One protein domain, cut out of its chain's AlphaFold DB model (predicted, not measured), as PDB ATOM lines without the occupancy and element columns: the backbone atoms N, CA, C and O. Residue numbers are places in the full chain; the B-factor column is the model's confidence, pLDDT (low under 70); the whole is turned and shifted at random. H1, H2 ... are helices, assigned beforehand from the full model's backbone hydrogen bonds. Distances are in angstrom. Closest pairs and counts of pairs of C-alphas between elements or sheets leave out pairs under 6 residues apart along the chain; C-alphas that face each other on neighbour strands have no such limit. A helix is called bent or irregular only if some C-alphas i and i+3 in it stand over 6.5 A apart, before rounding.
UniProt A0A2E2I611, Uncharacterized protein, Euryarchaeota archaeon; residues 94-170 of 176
ATOM      1  N   LEU A  94     159.181 152.343 174.370       87.69
ATOM      2  CA  LEU A  94     159.772 151.956 173.099       87.69
ATOM      3  C   LEU A  94     159.728 153.131 172.117       87.69
ATOM      4  O   LEU A  94     158.654 153.636 171.801       87.69
ATOM      5  N   SER A  95     160.894 153.578 171.641       92.44
ATOM      6  CA  SER A  95     160.947 154.634 170.625       92.44
ATOM      7  C   SER A  95     160.492 154.091 169.260       92.44
ATOM      8  O   SER A  95     160.822 152.948 168.930       92.44
ATOM      9  N   PRO A  96     159.789 154.882 168.425       91.56
ATOM     10  CA  PRO A  96     159.268 154.417 167.134       91.56
ATOM     11  C   PRO A  96     160.338 153.819 166.210       91.56
ATOM     12  O   PRO A  96     160.139 152.767 165.610       91.56
ATOM     13  N   THR A  97     161.523 154.431 166.139       89.88
ATOM     14  CA  THR A  97     162.631 153.923 165.314       89.88
ATOM     15  C   THR A  97     163.171 152.584 165.823       89.88
ATOM     16  O   THR A  97     163.478 151.687 165.031       89.88
ATOM     17  N   TRP A  98     163.279 152.421 167.146       92.12
ATOM     18  CA  TRP A  98     163.718 151.157 167.736       92.12
ATOM     19  C   TRP A  98     162.646 150.075 167.598       92.12
ATOM     20  O   TRP A  98     162.973 148.931 167.291       92.12
ATOM     21  N   MET A  99     161.369 150.451 167.710       93.88
ATOM     22  CA  MET A  99     160.227 149.572 167.466       93.88
ATOM     23  C   MET A  99     160.286 148.931 166.083       93.88
ATOM     24  O   MET A  99     160.200 147.712 165.975       93.88
ATOM     25  N   MET A 100     160.504 149.727 165.031       93.88
ATOM     26  CA  MET A 100     160.607 149.210 163.661       93.88
ATOM     27  C   MET A 100     161.744 148.195 163.512       93.88
ATOM     28  O   MET A 100     161.600 147.176 162.833       93.88
ATOM     29  N   THR A 101     162.869 148.444 164.187       94.44
ATOM     30  CA  THR A 101     164.023 147.538 164.190       94.44
ATOM     31  C   THR A 101     163.701 146.235 164.927       94.44
ATOM     32  O   THR A 101     163.966 145.153 164.403       94.44
ATOM     33  N   LEU A 102     163.090 146.314 166.114       94.88
ATOM     34  CA  LEU A 102     162.675 145.142 166.891       94.88
ATOM     35  C   LEU A 102     161.632 144.304 166.151       94.88
ATOM     36  O   LEU A 102     161.790 143.090 166.086       94.88
ATOM     37  N   ALA A 103     160.619 144.933 165.552       95.62
ATOM     38  CA  ALA A 103     159.587 144.237 164.790       95.62
ATOM     39  C   ALA A 103     160.178 143.508 163.574       95.62
ATOM     40  O   ALA A 103     159.869 142.341 163.336       95.62
ATOM     41  N   THR A 104     161.090 144.159 162.844       95.38
ATOM     42  CA  THR A 104     161.800 143.532 161.716       95.38
ATOM     43  C   THR A 104     162.634 142.337 162.182       95.38
ATOM     44  O   THR A 104     162.579 141.271 161.574       95.38
ATOM     45  N   ASN A 105     163.379 142.483 163.280       95.50
ATOM     46  CA  ASN A 105     164.215 141.408 163.815       95.50
ATOM     47  C   ASN A 105     163.388 140.234 164.353       95.50
ATOM     48  O   ASN A 105     163.768 139.087 164.131       95.50
ATOM     49  N   ALA A 106     162.266 140.502 165.026       95.06
ATOM     50  CA  ALA A 106     161.353 139.470 165.507       95.06
ATOM     51  C   ALA A 106     160.763 138.667 164.341       95.06
ATOM     52  O   ALA A 106     160.782 137.440 164.366       95.06
ATOM     53  N   GLU A 107     160.334 139.346 163.275       93.88
ATOM     54  CA  GLU A 107     159.824 138.692 162.069       93.88
ATOM     55  C   GLU A 107     160.901 137.844 161.372       93.88
ATOM     56  O   GLU A 107     160.644 136.712 160.966       93.88
ATOM     57  N   ILE A 108     162.132 138.356 161.261       94.38
ATOM     58  CA  ILE A 108     163.257 137.587 160.709       94.38
ATOM     59  C   ILE A 108     163.513 136.340 161.554       94.38
ATOM     60  O   ILE A 108     163.654 135.255 160.997       94.38
ATOM     61  N   LEU A 109     163.548 136.483 162.881       93.88
ATOM     62  CA  LEU A 109     163.792 135.379 163.804       93.88
ATOM     63  C   LEU A 109     162.699 134.309 163.707       93.88
ATOM     64  O   LEU A 109     163.005 133.119 163.688       93.88
ATOM     65  N   LYS A 110     161.436 134.724 163.572       92.06
ATOM     66  CA  LYS A 110     160.307 133.815 163.365       92.06
ATOM     67  C   LYS A 110     160.423 133.047 162.045       92.06
ATOM     68  O   LYS A 110     160.115 131.867 161.991       92.06
ATOM     69  N   ARG A 111     160.914 133.682 160.978       91.94
ATOM     70  CA  ARG A 111     161.127 133.018 159.676       91.94
ATOM     71  C   ARG A 111     162.319 132.063 159.663       91.94
ATOM     72  O   ARG A 111     162.347 131.153 158.839       91.94
ATOM     73  N   THR A 112     163.316 132.285 160.517       93.88
ATOM     74  CA  THR A 112     164.551 131.485 160.567       93.88
ATOM     75  C   THR A 112     164.580 130.460 161.703       93.88
ATOM     76  O   THR A 112     165.533 129.684 161.777       93.88
ATOM     77  N   SER A 113     163.542 130.407 162.545       89.31
ATOM     78  CA  SER A 113     163.406 129.498 163.695       89.31
ATOM     79  C   SER A 113     163.419 128.011 163.318       89.31
ATOM     80  O   SER A 113     163.642 127.169 164.183       89.31
ATOM     81  N   ASN A 114     163.178 127.667 162.045       88.69
ATOM     82  CA  ASN A 114     163.011 126.291 161.558       88.69
ATOM     83  C   ASN A 114     161.967 125.478 162.356       88.69
ATOM     84  O   ASN A 114     162.111 124.262 162.487       88.69
ATOM     85  N   GLY A 115     160.924 126.136 162.874       85.56
ATOM     86  CA  GLY A 115     159.858 125.489 163.645       85.56
ATOM     87  C   GLY A 115     160.150 125.327 165.140       85.56
ATOM     88  O   GLY A 115     159.486 124.530 165.798       85.56
ATOM     89  N   ASP A 116     161.143 126.036 165.688       93.25
ATOM     90  CA  ASP A 116     161.322 126.130 167.140       93.25
ATOM     91  C   ASP A 116     160.188 126.966 167.764       93.25
ATOM     92  O   ASP A 116     160.199 128.201 167.726       93.25
ATOM     93  N   GLU A 117     159.213 126.272 168.358       92.62
ATOM     94  CA  GLU A 117     158.023 126.874 168.973       92.62
ATOM     95  C   GLU A 117     158.359 127.915 170.057       92.62
ATOM     96  O   GLU A 117     157.627 128.896 170.216       92.62
ATOM     97  N   ALA A 118     159.465 127.753 170.794       93.00
ATOM     98  CA  ALA A 118     159.841 128.698 171.845       93.00
ATOM     99  C   ALA A 118     160.333 130.023 171.248       93.00
ATOM    100  O   ALA A 118     159.973 131.102 171.722       93.00
ATOM    101  N   ILE A 119     161.130 129.946 170.179       92.31
ATOM    102  CA  ILE A 119     161.622 131.126 169.461       92.31
ATOM    103  C   ILE A 119     160.462 131.875 168.801       92.31
ATOM    104  O   ILE A 119     160.388 133.101 168.901       92.31
ATOM    105  N   GLU A 120     159.540 131.150 168.170       93.56
ATOM    106  CA  GLU A 120     158.362 131.747 167.537       93.56
ATOM    107  C   GLU A 120     157.452 132.430 168.563       93.56
ATOM    108  O   GLU A 120     157.028 133.565 168.342       93.56
ATOM    109  N   SER A 121     157.233 131.801 169.722       94.94
ATOM    110  CA  SER A 121     156.454 132.390 170.815       94.94
ATOM    111  C   SER A 121     157.072 133.691 171.341       94.94
ATOM    112  O   SER A 121     156.361 134.678 171.546       94.94
ATOM    113  N   HIS A 122     158.397 133.737 171.521       95.19
ATOM    114  CA  HIS A 122     159.085 134.960 171.942       95.19
ATOM    115  C   HIS A 122     159.011 136.063 170.879       95.19
ATOM    116  O   HIS A 122     158.784 137.226 171.217       95.19
ATOM    117  N   ALA A 123     159.181 135.713 169.602       94.69
ATOM    118  CA  ALA A 123     159.050 136.661 168.500       94.69
ATOM    119  C   ALA A 123     157.629 137.246 168.427       94.69
ATOM    120  O   ALA A 123     157.473 138.461 168.308       94.69
ATOM    121  N   ASP A 124     156.601 136.410 168.592       95.06
ATOM    122  CA  ASP A 124     155.204 136.850 168.622       95.06
ATOM    123  C   ASP A 124     154.913 137.781 169.798       95.06
ATOM    124  O   ASP A 124     154.223 138.789 169.634       95.06
ATOM    125  N   TRP A 125     155.488 137.505 170.969       96.12
ATOM    126  CA  TRP A 125     155.374 138.401 172.117       96.12
ATOM    127  C   TRP A 125     155.997 139.779 171.836       96.12
ATOM    128  O   TRP A 125     155.393 140.807 172.148       96.12
ATOM    129  N   ILE A 126     157.168 139.825 171.188       94.94
ATOM    130  CA  ILE A 126     157.823 141.087 170.796       94.94
ATOM    131  C   ILE A 126     156.969 141.854 169.777       94.94
ATOM    132  O   ILE A 126     156.822 143.072 169.898       94.94
ATOM    133  N   LEU A 127     156.381 141.169 168.794       95.06
ATOM    134  CA  LEU A 127     155.501 141.798 167.804       95.06
ATOM    135  C   LEU A 127     154.236 142.371 168.454       95.06
ATOM    136  O   LEU A 127     153.858 143.502 168.152       95.06
ATOM    137  N   GLN A 128     153.624 141.648 169.398       94.38
ATOM    138  CA  GLN A 128     152.491 142.155 170.182       94.38
ATOM    139  C   GLN A 128     152.876 143.382 171.015       94.38
ATOM    140  O   GLN A 128     152.114 144.348 171.088       94.38
ATOM    141  N   TRP A 129     154.072 143.376 171.609       93.25
ATOM    142  CA  TRP A 129     154.593 144.527 172.340       93.25
ATOM    143  C   TRP A 129     154.766 145.752 171.429       93.25
ATOM    144  O   TRP A 129     154.302 146.839 171.781       93.25
ATOM    145  N   CYS A 130     155.343 145.573 170.236       94.38
ATOM    146  CA  CYS A 130     155.467 146.634 169.232       94.38
ATOM    147  C   CYS A 130     154.092 147.156 168.792       94.38
ATOM    148  O   CYS A 130     153.878 148.364 168.765       94.38
ATOM    149  N   LYS A 131     153.132 146.263 168.522       93.56
ATOM    150  CA  LYS A 131     151.766 146.643 168.134       93.56
ATOM    151  C   LYS A 131     151.093 147.519 169.192       93.56
ATOM    152  O   LYS A 131     150.540 148.557 168.855       93.56
ATOM    153  N   LYS A 132     151.223 147.161 170.471       91.69
ATOM    154  CA  LYS A 132     150.685 147.966 171.577       91.69
ATOM    155  C   LYS A 132     151.341 149.350 171.678       91.69
ATOM    156  O   LYS A 132     150.674 150.324 171.999       91.69
ATOM    157  N   TYR A 133     152.644 149.454 171.421       91.06
ATOM    158  CA  TYR A 133     153.349 150.743 171.452       91.06
ATOM    159  C   TYR A 133     153.074 151.624 170.229       91.06
ATOM    160  O   TYR A 133     153.241 152.842 170.318       91.06
ATOM    161  N   ALA A 134     152.596 151.052 169.124       91.31
ATOM    162  CA  ALA A 134     152.137 151.821 167.972       91.31
ATOM    163  C   ALA A 134     150.865 152.646 168.262       91.31
ATOM    164  O   ALA A 134     150.584 153.600 167.552       91.31
ATOM    165  N   GLU A 135     150.132 152.353 169.339       89.75
ATOM    166  CA  GLU A 135     148.998 153.175 169.798       89.75
ATOM    167  C   GLU A 135     149.442 154.409 170.609       89.75
ATOM    168  O   GLU A 135     148.618 155.226 171.019       89.75
ATOM    169  N   SER A 136     150.743 154.553 170.886       88.75
ATOM    170  CA  SER A 136     151.259 155.680 171.662       88.75
ATOM    171  C   SER A 136     151.326 156.970 170.843       88.75
ATOM    172  O   SER A 136     151.607 156.960 169.643       88.75
ATOM    173  N   GLU A 137     151.187 158.102 171.534       88.56
ATOM    174  CA  GLU A 137     151.364 159.442 170.961       88.56
ATOM    175  C   GLU A 137     152.664 159.572 170.159       88.56
ATOM    176  O   GLU A 137     152.711 160.167 169.087       88.56
ATOM    177  N   MET A 138     153.743 158.992 170.673       89.00
ATOM    178  CA  MET A 138     155.081 159.145 170.111       89.00
ATOM    179  C   MET A 138     155.232 158.418 168.784       89.00
ATOM    180  O   MET A 138     155.969 158.883 167.915       89.00
ATOM    181  N   PHE A 139     154.508 157.311 168.606       91.56
ATOM    182  CA  PHE A 139     154.378 156.685 167.301       91.56
ATOM    183  C   PHE A 139     153.559 157.557 166.346       91.56
ATOM    184  O   PHE A 139     154.003 157.761 165.221       91.56
ATOM    185  N   GLY A 140     152.456 158.157 166.806       91.62
ATOM    186  CA  GLY A 140     151.701 159.161 166.041       91.62
ATOM    187  C   GLY A 140     152.578 160.313 165.541       91.62
ATOM    188  O   GLY A 140     152.660 160.556 164.339       91.62
ATOM    189  N   ARG A 141     153.347 160.939 166.443       91.00
ATOM    190  CA  ARG A 141     154.323 161.996 166.109       91.00
ATOM    191  C   ARG A 141     155.355 161.531 165.078       91.00
ATOM    192  O   ARG A 141     155.756 162.302 164.207       91.00
ATOM    193  N   ALA A 142     155.824 160.287 165.170       92.19
ATOM    194  CA  ALA A 142     156.772 159.744 164.201       92.19
ATOM    195  C   ALA A 142     156.124 159.517 162.830       92.19
ATOM    196  O   ALA A 142     156.692 159.945 161.830       92.19
ATOM    197  N   VAL A 143     154.931 158.915 162.786       92.31
ATOM    198  CA  VAL A 143     154.165 158.671 161.555       92.31
ATOM    199  C   VAL A 143     153.856 159.977 160.831       92.31
ATOM    200  O   VAL A 143     154.154 160.087 159.649       92.31
ATOM    201  N   GLN A 144     153.364 161.000 161.533       91.62
ATOM    202  CA  GLN A 144     153.074 162.305 160.929       91.62
ATOM    203  C   GLN A 144     154.330 162.981 160.353       91.62
ATOM    204  O   GLN A 144     154.291 163.563 159.268       91.62
ATOM    205  N   ASN A 145     155.472 162.872 161.042       92.19
ATOM    206  CA  ASN A 145     156.743 163.379 160.521       92.19
ATOM    207  C   ASN A 145     157.230 162.587 159.302       92.19
ATOM    208  O   ASN A 145     157.694 163.180 158.329       92.19
ATOM    209  N   TRP A 146     157.107 161.259 159.325       93.12
ATOM    210  CA  TRP A 146     157.443 160.420 158.178       93.12
ATOM    211  C   TRP A 146     156.549 160.729 156.974       93.12
ATOM    212  O   TRP A 146     157.076 160.876 155.873       93.12
ATOM    213  N   ASP A 147     155.246 160.927 157.190       92.38
ATOM    214  CA  ASP A 147     154.285 161.328 156.158       92.38
ATOM    215  C   ASP A 147     154.678 162.664 155.514       92.38
ATOM    216  O   ASP A 147     154.637 162.821 154.291       92.38
ATOM    217  N   LYS A 148     155.117 163.627 156.331       91.00
ATOM    218  CA  LYS A 148     155.562 164.950 155.876       91.00
ATOM    219  C   LYS A 148     156.854 164.901 155.058       91.00
ATOM    220  O   LYS A 148     156.977 165.633 154.078       91.00
ATOM    221  N   GLU A 149     157.832 164.098 155.471       92.56
ATOM    222  CA  GLU A 149     159.157 164.067 154.838       92.56
ATOM    223  C   GLU A 149     159.244 163.114 153.641       92.56
ATOM    224  O   GLU A 149     159.968 163.394 152.683       92.56
ATOM    225  N   MET A 150     158.536 161.985 153.691       92.38
ATOM    226  CA  MET A 150     158.685 160.878 152.738       92.38
ATOM    227  C   MET A 150     157.405 160.564 151.952       92.38
ATOM    228  O   MET A 150     157.449 159.741 151.037       92.38
ATOM    229  N   GLY A 151     156.291 161.238 152.254       89.06
ATOM    230  CA  GLY A 151     154.964 160.882 151.752       89.06
ATOM    231  C   GLY A 151     154.293 159.817 152.621       89.06
ATOM    232  O   GLY A 151     154.897 159.311 153.562       89.06
ATOM    233  N   GLU A 152     153.038 159.488 152.302       90.56
ATOM    234  CA  GLU A 152     152.194 158.616 153.129       90.56
ATOM    235  C   GLU A 152     152.885 157.290 153.485       90.56
ATOM    236  O   GLU A 152     153.236 156.477 152.624       90.56
ATOM    237  N   THR A 153     153.079 157.085 154.783       90.44
ATOM    238  CA  THR A 153     153.692 155.890 155.346       90.44
ATOM    239  C   THR A 153     152.821 154.671 155.084       90.44
ATOM    240  O   THR A 153     151.608 154.715 155.300       90.44
ATOM    241  N   PRO A 154     153.413 153.548 154.647       90.75
ATOM    242  CA  PRO A 154     152.656 152.329 154.432       90.75
ATOM    243  C   PRO A 154     152.214 151.721 155.763       90.75
ATOM    244  O   PRO A 154     152.888 151.854 156.786       90.75
ATOM    245  N   THR A 155     151.129 150.956 155.722       92.38
ATOM    246  CA  THR A 155     150.731 150.116 156.852       92.38
ATOM    247  C   THR A 155     151.710 148.961 157.006       92.38
ATOM    248  O   THR A 155     151.888 148.135 156.107       92.38
ATOM    249  N   PHE A 156     152.402 148.932 158.144       92.12
ATOM    250  CA  PHE A 156     153.410 147.919 158.432       92.12
ATOM    251  C   PHE A 156     152.772 146.545 158.679       92.12
ATOM    252  O   PHE A 156     151.695 146.448 159.248       92.12
ATOM    253  N   TRP A 157     153.467 145.465 158.305       91.44
ATOM    254  CA  TRP A 157     152.932 144.089 158.313       91.44
ATOM    255  C   TRP A 157     152.498 143.564 159.692       91.44
ATOM    256  O   TRP A 157     151.771 142.577 159.763       91.44
ATOM    257  N   PHE A 158     152.979 144.177 160.777       91.31
ATOM    258  CA  PHE A 158     152.655 143.811 162.160       91.31
ATOM    259  C   PHE A 158     151.596 144.732 162.792       91.31
ATOM    260  O   PHE A 158     151.238 144.541 163.955       91.31
ATOM    261  N   LEU A 159     151.114 145.730 162.043       93.06
ATOM    262  CA  LEU A 159     150.110 146.702 162.467       93.06
ATOM    263  C   LEU A 159     148.836 146.567 161.632       93.06
ATOM    264  O   LEU A 159     148.862 146.104 160.494       93.06
ATOM    265  N   ASP A 160     147.726 147.021 162.209       91.50
ATOM    266  CA  ASP A 160     146.447 147.096 161.511       91.50
ATOM    267  C   ASP A 160     146.257 148.505 160.924       91.50
ATOM    268  O   ASP A 160     146.766 149.492 161.466       91.50
ATOM    269  N   GLU A 161     145.471 148.620 159.850       89.94
ATOM    270  CA  GLU A 161     145.178 149.908 159.194       89.94
ATOM    271  C   GLU A 161     144.524 150.920 160.151       89.94
ATOM    272  O   GLU A 161     144.758 152.125 160.060       89.94
ATOM    273  N   GLU A 162     143.731 150.429 161.105       89.12
ATOM    274  CA  GLU A 162     143.088 151.250 162.133       89.12
ATOM    275  C   GLU A 162     144.119 151.967 163.016       89.12
ATOM    276  O   GLU A 162     143.989 153.166 163.265       89.12
ATOM    277  N   VAL A 163     145.188 151.267 163.416       89.62
ATOM    278  CA  VAL A 163     146.270 151.833 164.240       89.62
ATOM    279  C   VAL A 163     147.019 152.915 163.465       89.62
ATOM    280  O   VAL A 163     147.280 153.989 164.000       89.62
ATOM    281  N   MET A 164     147.308 152.677 162.182       91.94
ATOM    282  CA  MET A 164     147.966 153.668 161.324       91.94
ATOM    283  C   MET A 164     147.092 154.900 161.092       91.94
ATOM    284  O   MET A 164     147.565 156.029 161.194       91.94
ATOM    285  N   THR A 165     145.799 154.700 160.846       88.69
ATOM    286  CA  THR A 165     144.843 155.803 160.692       88.69
ATOM    287  C   THR A 165     144.728 156.619 161.980       88.69
ATOM    288  O   THR A 165     144.695 157.849 161.932       88.69
ATOM    289  N   SER A 166     144.710 155.956 163.140       89.12
ATOM    290  CA  SER A 166     144.716 156.622 164.445       89.12
ATOM    291  C   SER A 166     146.000 157.425 164.672       89.12
ATOM    292  O   SER A 166     145.920 158.587 165.062       89.12
ATOM    293  N   ALA A 167     147.168 156.863 164.347       90.00
ATOM    294  CA  ALA A 167     148.462 157.535 164.459       90.00
ATOM    295  C   ALA A 167     148.543 158.806 163.590       90.00
ATOM    296  O   ALA A 167     149.029 159.842 164.047       90.00
ATOM    297  N   ARG A 168     148.008 158.761 162.361       88.44
ATOM    298  CA  ARG A 168     147.946 159.925 161.458       88.44
ATOM    299  C   ARG A 168     147.027 161.030 161.979       88.44
ATOM    300  O   ARG A 168     147.366 162.200 161.873       88.44
ATOM    301  N   ASN A 169     145.892 160.656 162.565       86.69
ATOM    302  CA  ASN A 169     144.888 161.596 163.075       86.69
ATOM    303  C   ASN A 169     145.118 162.007 164.537       86.69
ATOM    304  O   ASN A 169     144.253 162.647 165.137       86.69
ATOM    305  N   TYR A 170     146.240 161.603 165.135       82.50
ATOM    306  CA  TYR A 170     146.531 161.898 166.529       82.50
ATOM    307  C   TYR A 170     146.673 163.410 166.733       82.50
ATOM    308  O   TYR A 170     147.495 164.051 166.078       82.50
TER     309      TYR A 170
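This is residues 94 to 170 of the 176 residues of an uncharacterized protein of Euryarchaeota archaeon (UniProt A0A2E2I611). Two long helices, H1 and H2, lie side by side as a helical hairpin that makes most of the length, and H3 stands crosswise at its open end, where H1 begins and H2 ends. From the far end of H3, residues 151 to 160 fold back toward the hairpin, and the short H4 then runs back to pack on H3. The printed part has 77 residues with four named helices, in the order H1, H2, H3, H4, and no named strand; its class is all helix. It is only just compact, close to loose, with a radius of gyration of the C-alphas of 13.3 A, and only just elongated, with spans of 40 by 20 by 20 A.

The printed part begins at Leu 94, and H1 follows as residues 96 to 112, from C-alpha 96 at (159.268, 154.417, 167.134) to C-alpha 112, 24.4 A away. H2, residues 117 to 133, also measures 24.4 A from first to last C-alpha; C-alpha 117 is at (158.023, 126.874, 168.973). H3 is residues 137 to 150, 19.7 A long. H4, residues 161 to 168, is 10.6 A long and ends with C-alpha 168 at (147.946, 159.925, 161.458). None of these helices is bent or irregular.

H1 and H2 form a helical hairpin: they touch, with the C-alphas of Ala 106 and Ala 123 closest at 4.7 A, and run opposite ways at a shallow tilt of 21 degrees. H1 and H3 only just touch, with 3 pairs of C-alphas within 8 A, through Pro 96 alone of H1 and residues 138 to 142 alone of H3. Their closest C-alphas are those of Pro 96 and Phe 139, 5.4 A apart, and their lines are about perpendicular at 89 degrees. H2 and H3 are close but not clearly touching; their closest C-alphas, those of Tyr 133 and Phe 139, are 7.3 A apart. H3 and H4 touch, about perpendicular at 83 degrees, with the C-alphas of Gly 140 and Ala 167 closest at 4.0 A. H4 is apart from both H1 and H2. The helix packing is mostly crossed, helices at more than a shallow tilt, but only just. In H1, H2, H3 and H4 every O i to N i+4 pair is within hydrogen-bond range.

The two C-alphas farthest apart are those of Asp 116 and Lys 148, at 40.8 A. The C-alphas of Leu 94 and Tyr 170, the first and last printed residues, are 17.8 A apart. The links from H1 to H2 and from H2 to H3 are tight, and the link from H3 to H4, with 10 residues, is short; no link is long. The printed part has no cut. The mean pLDDT of the printed part is 91.9, and no printed residue is under 70.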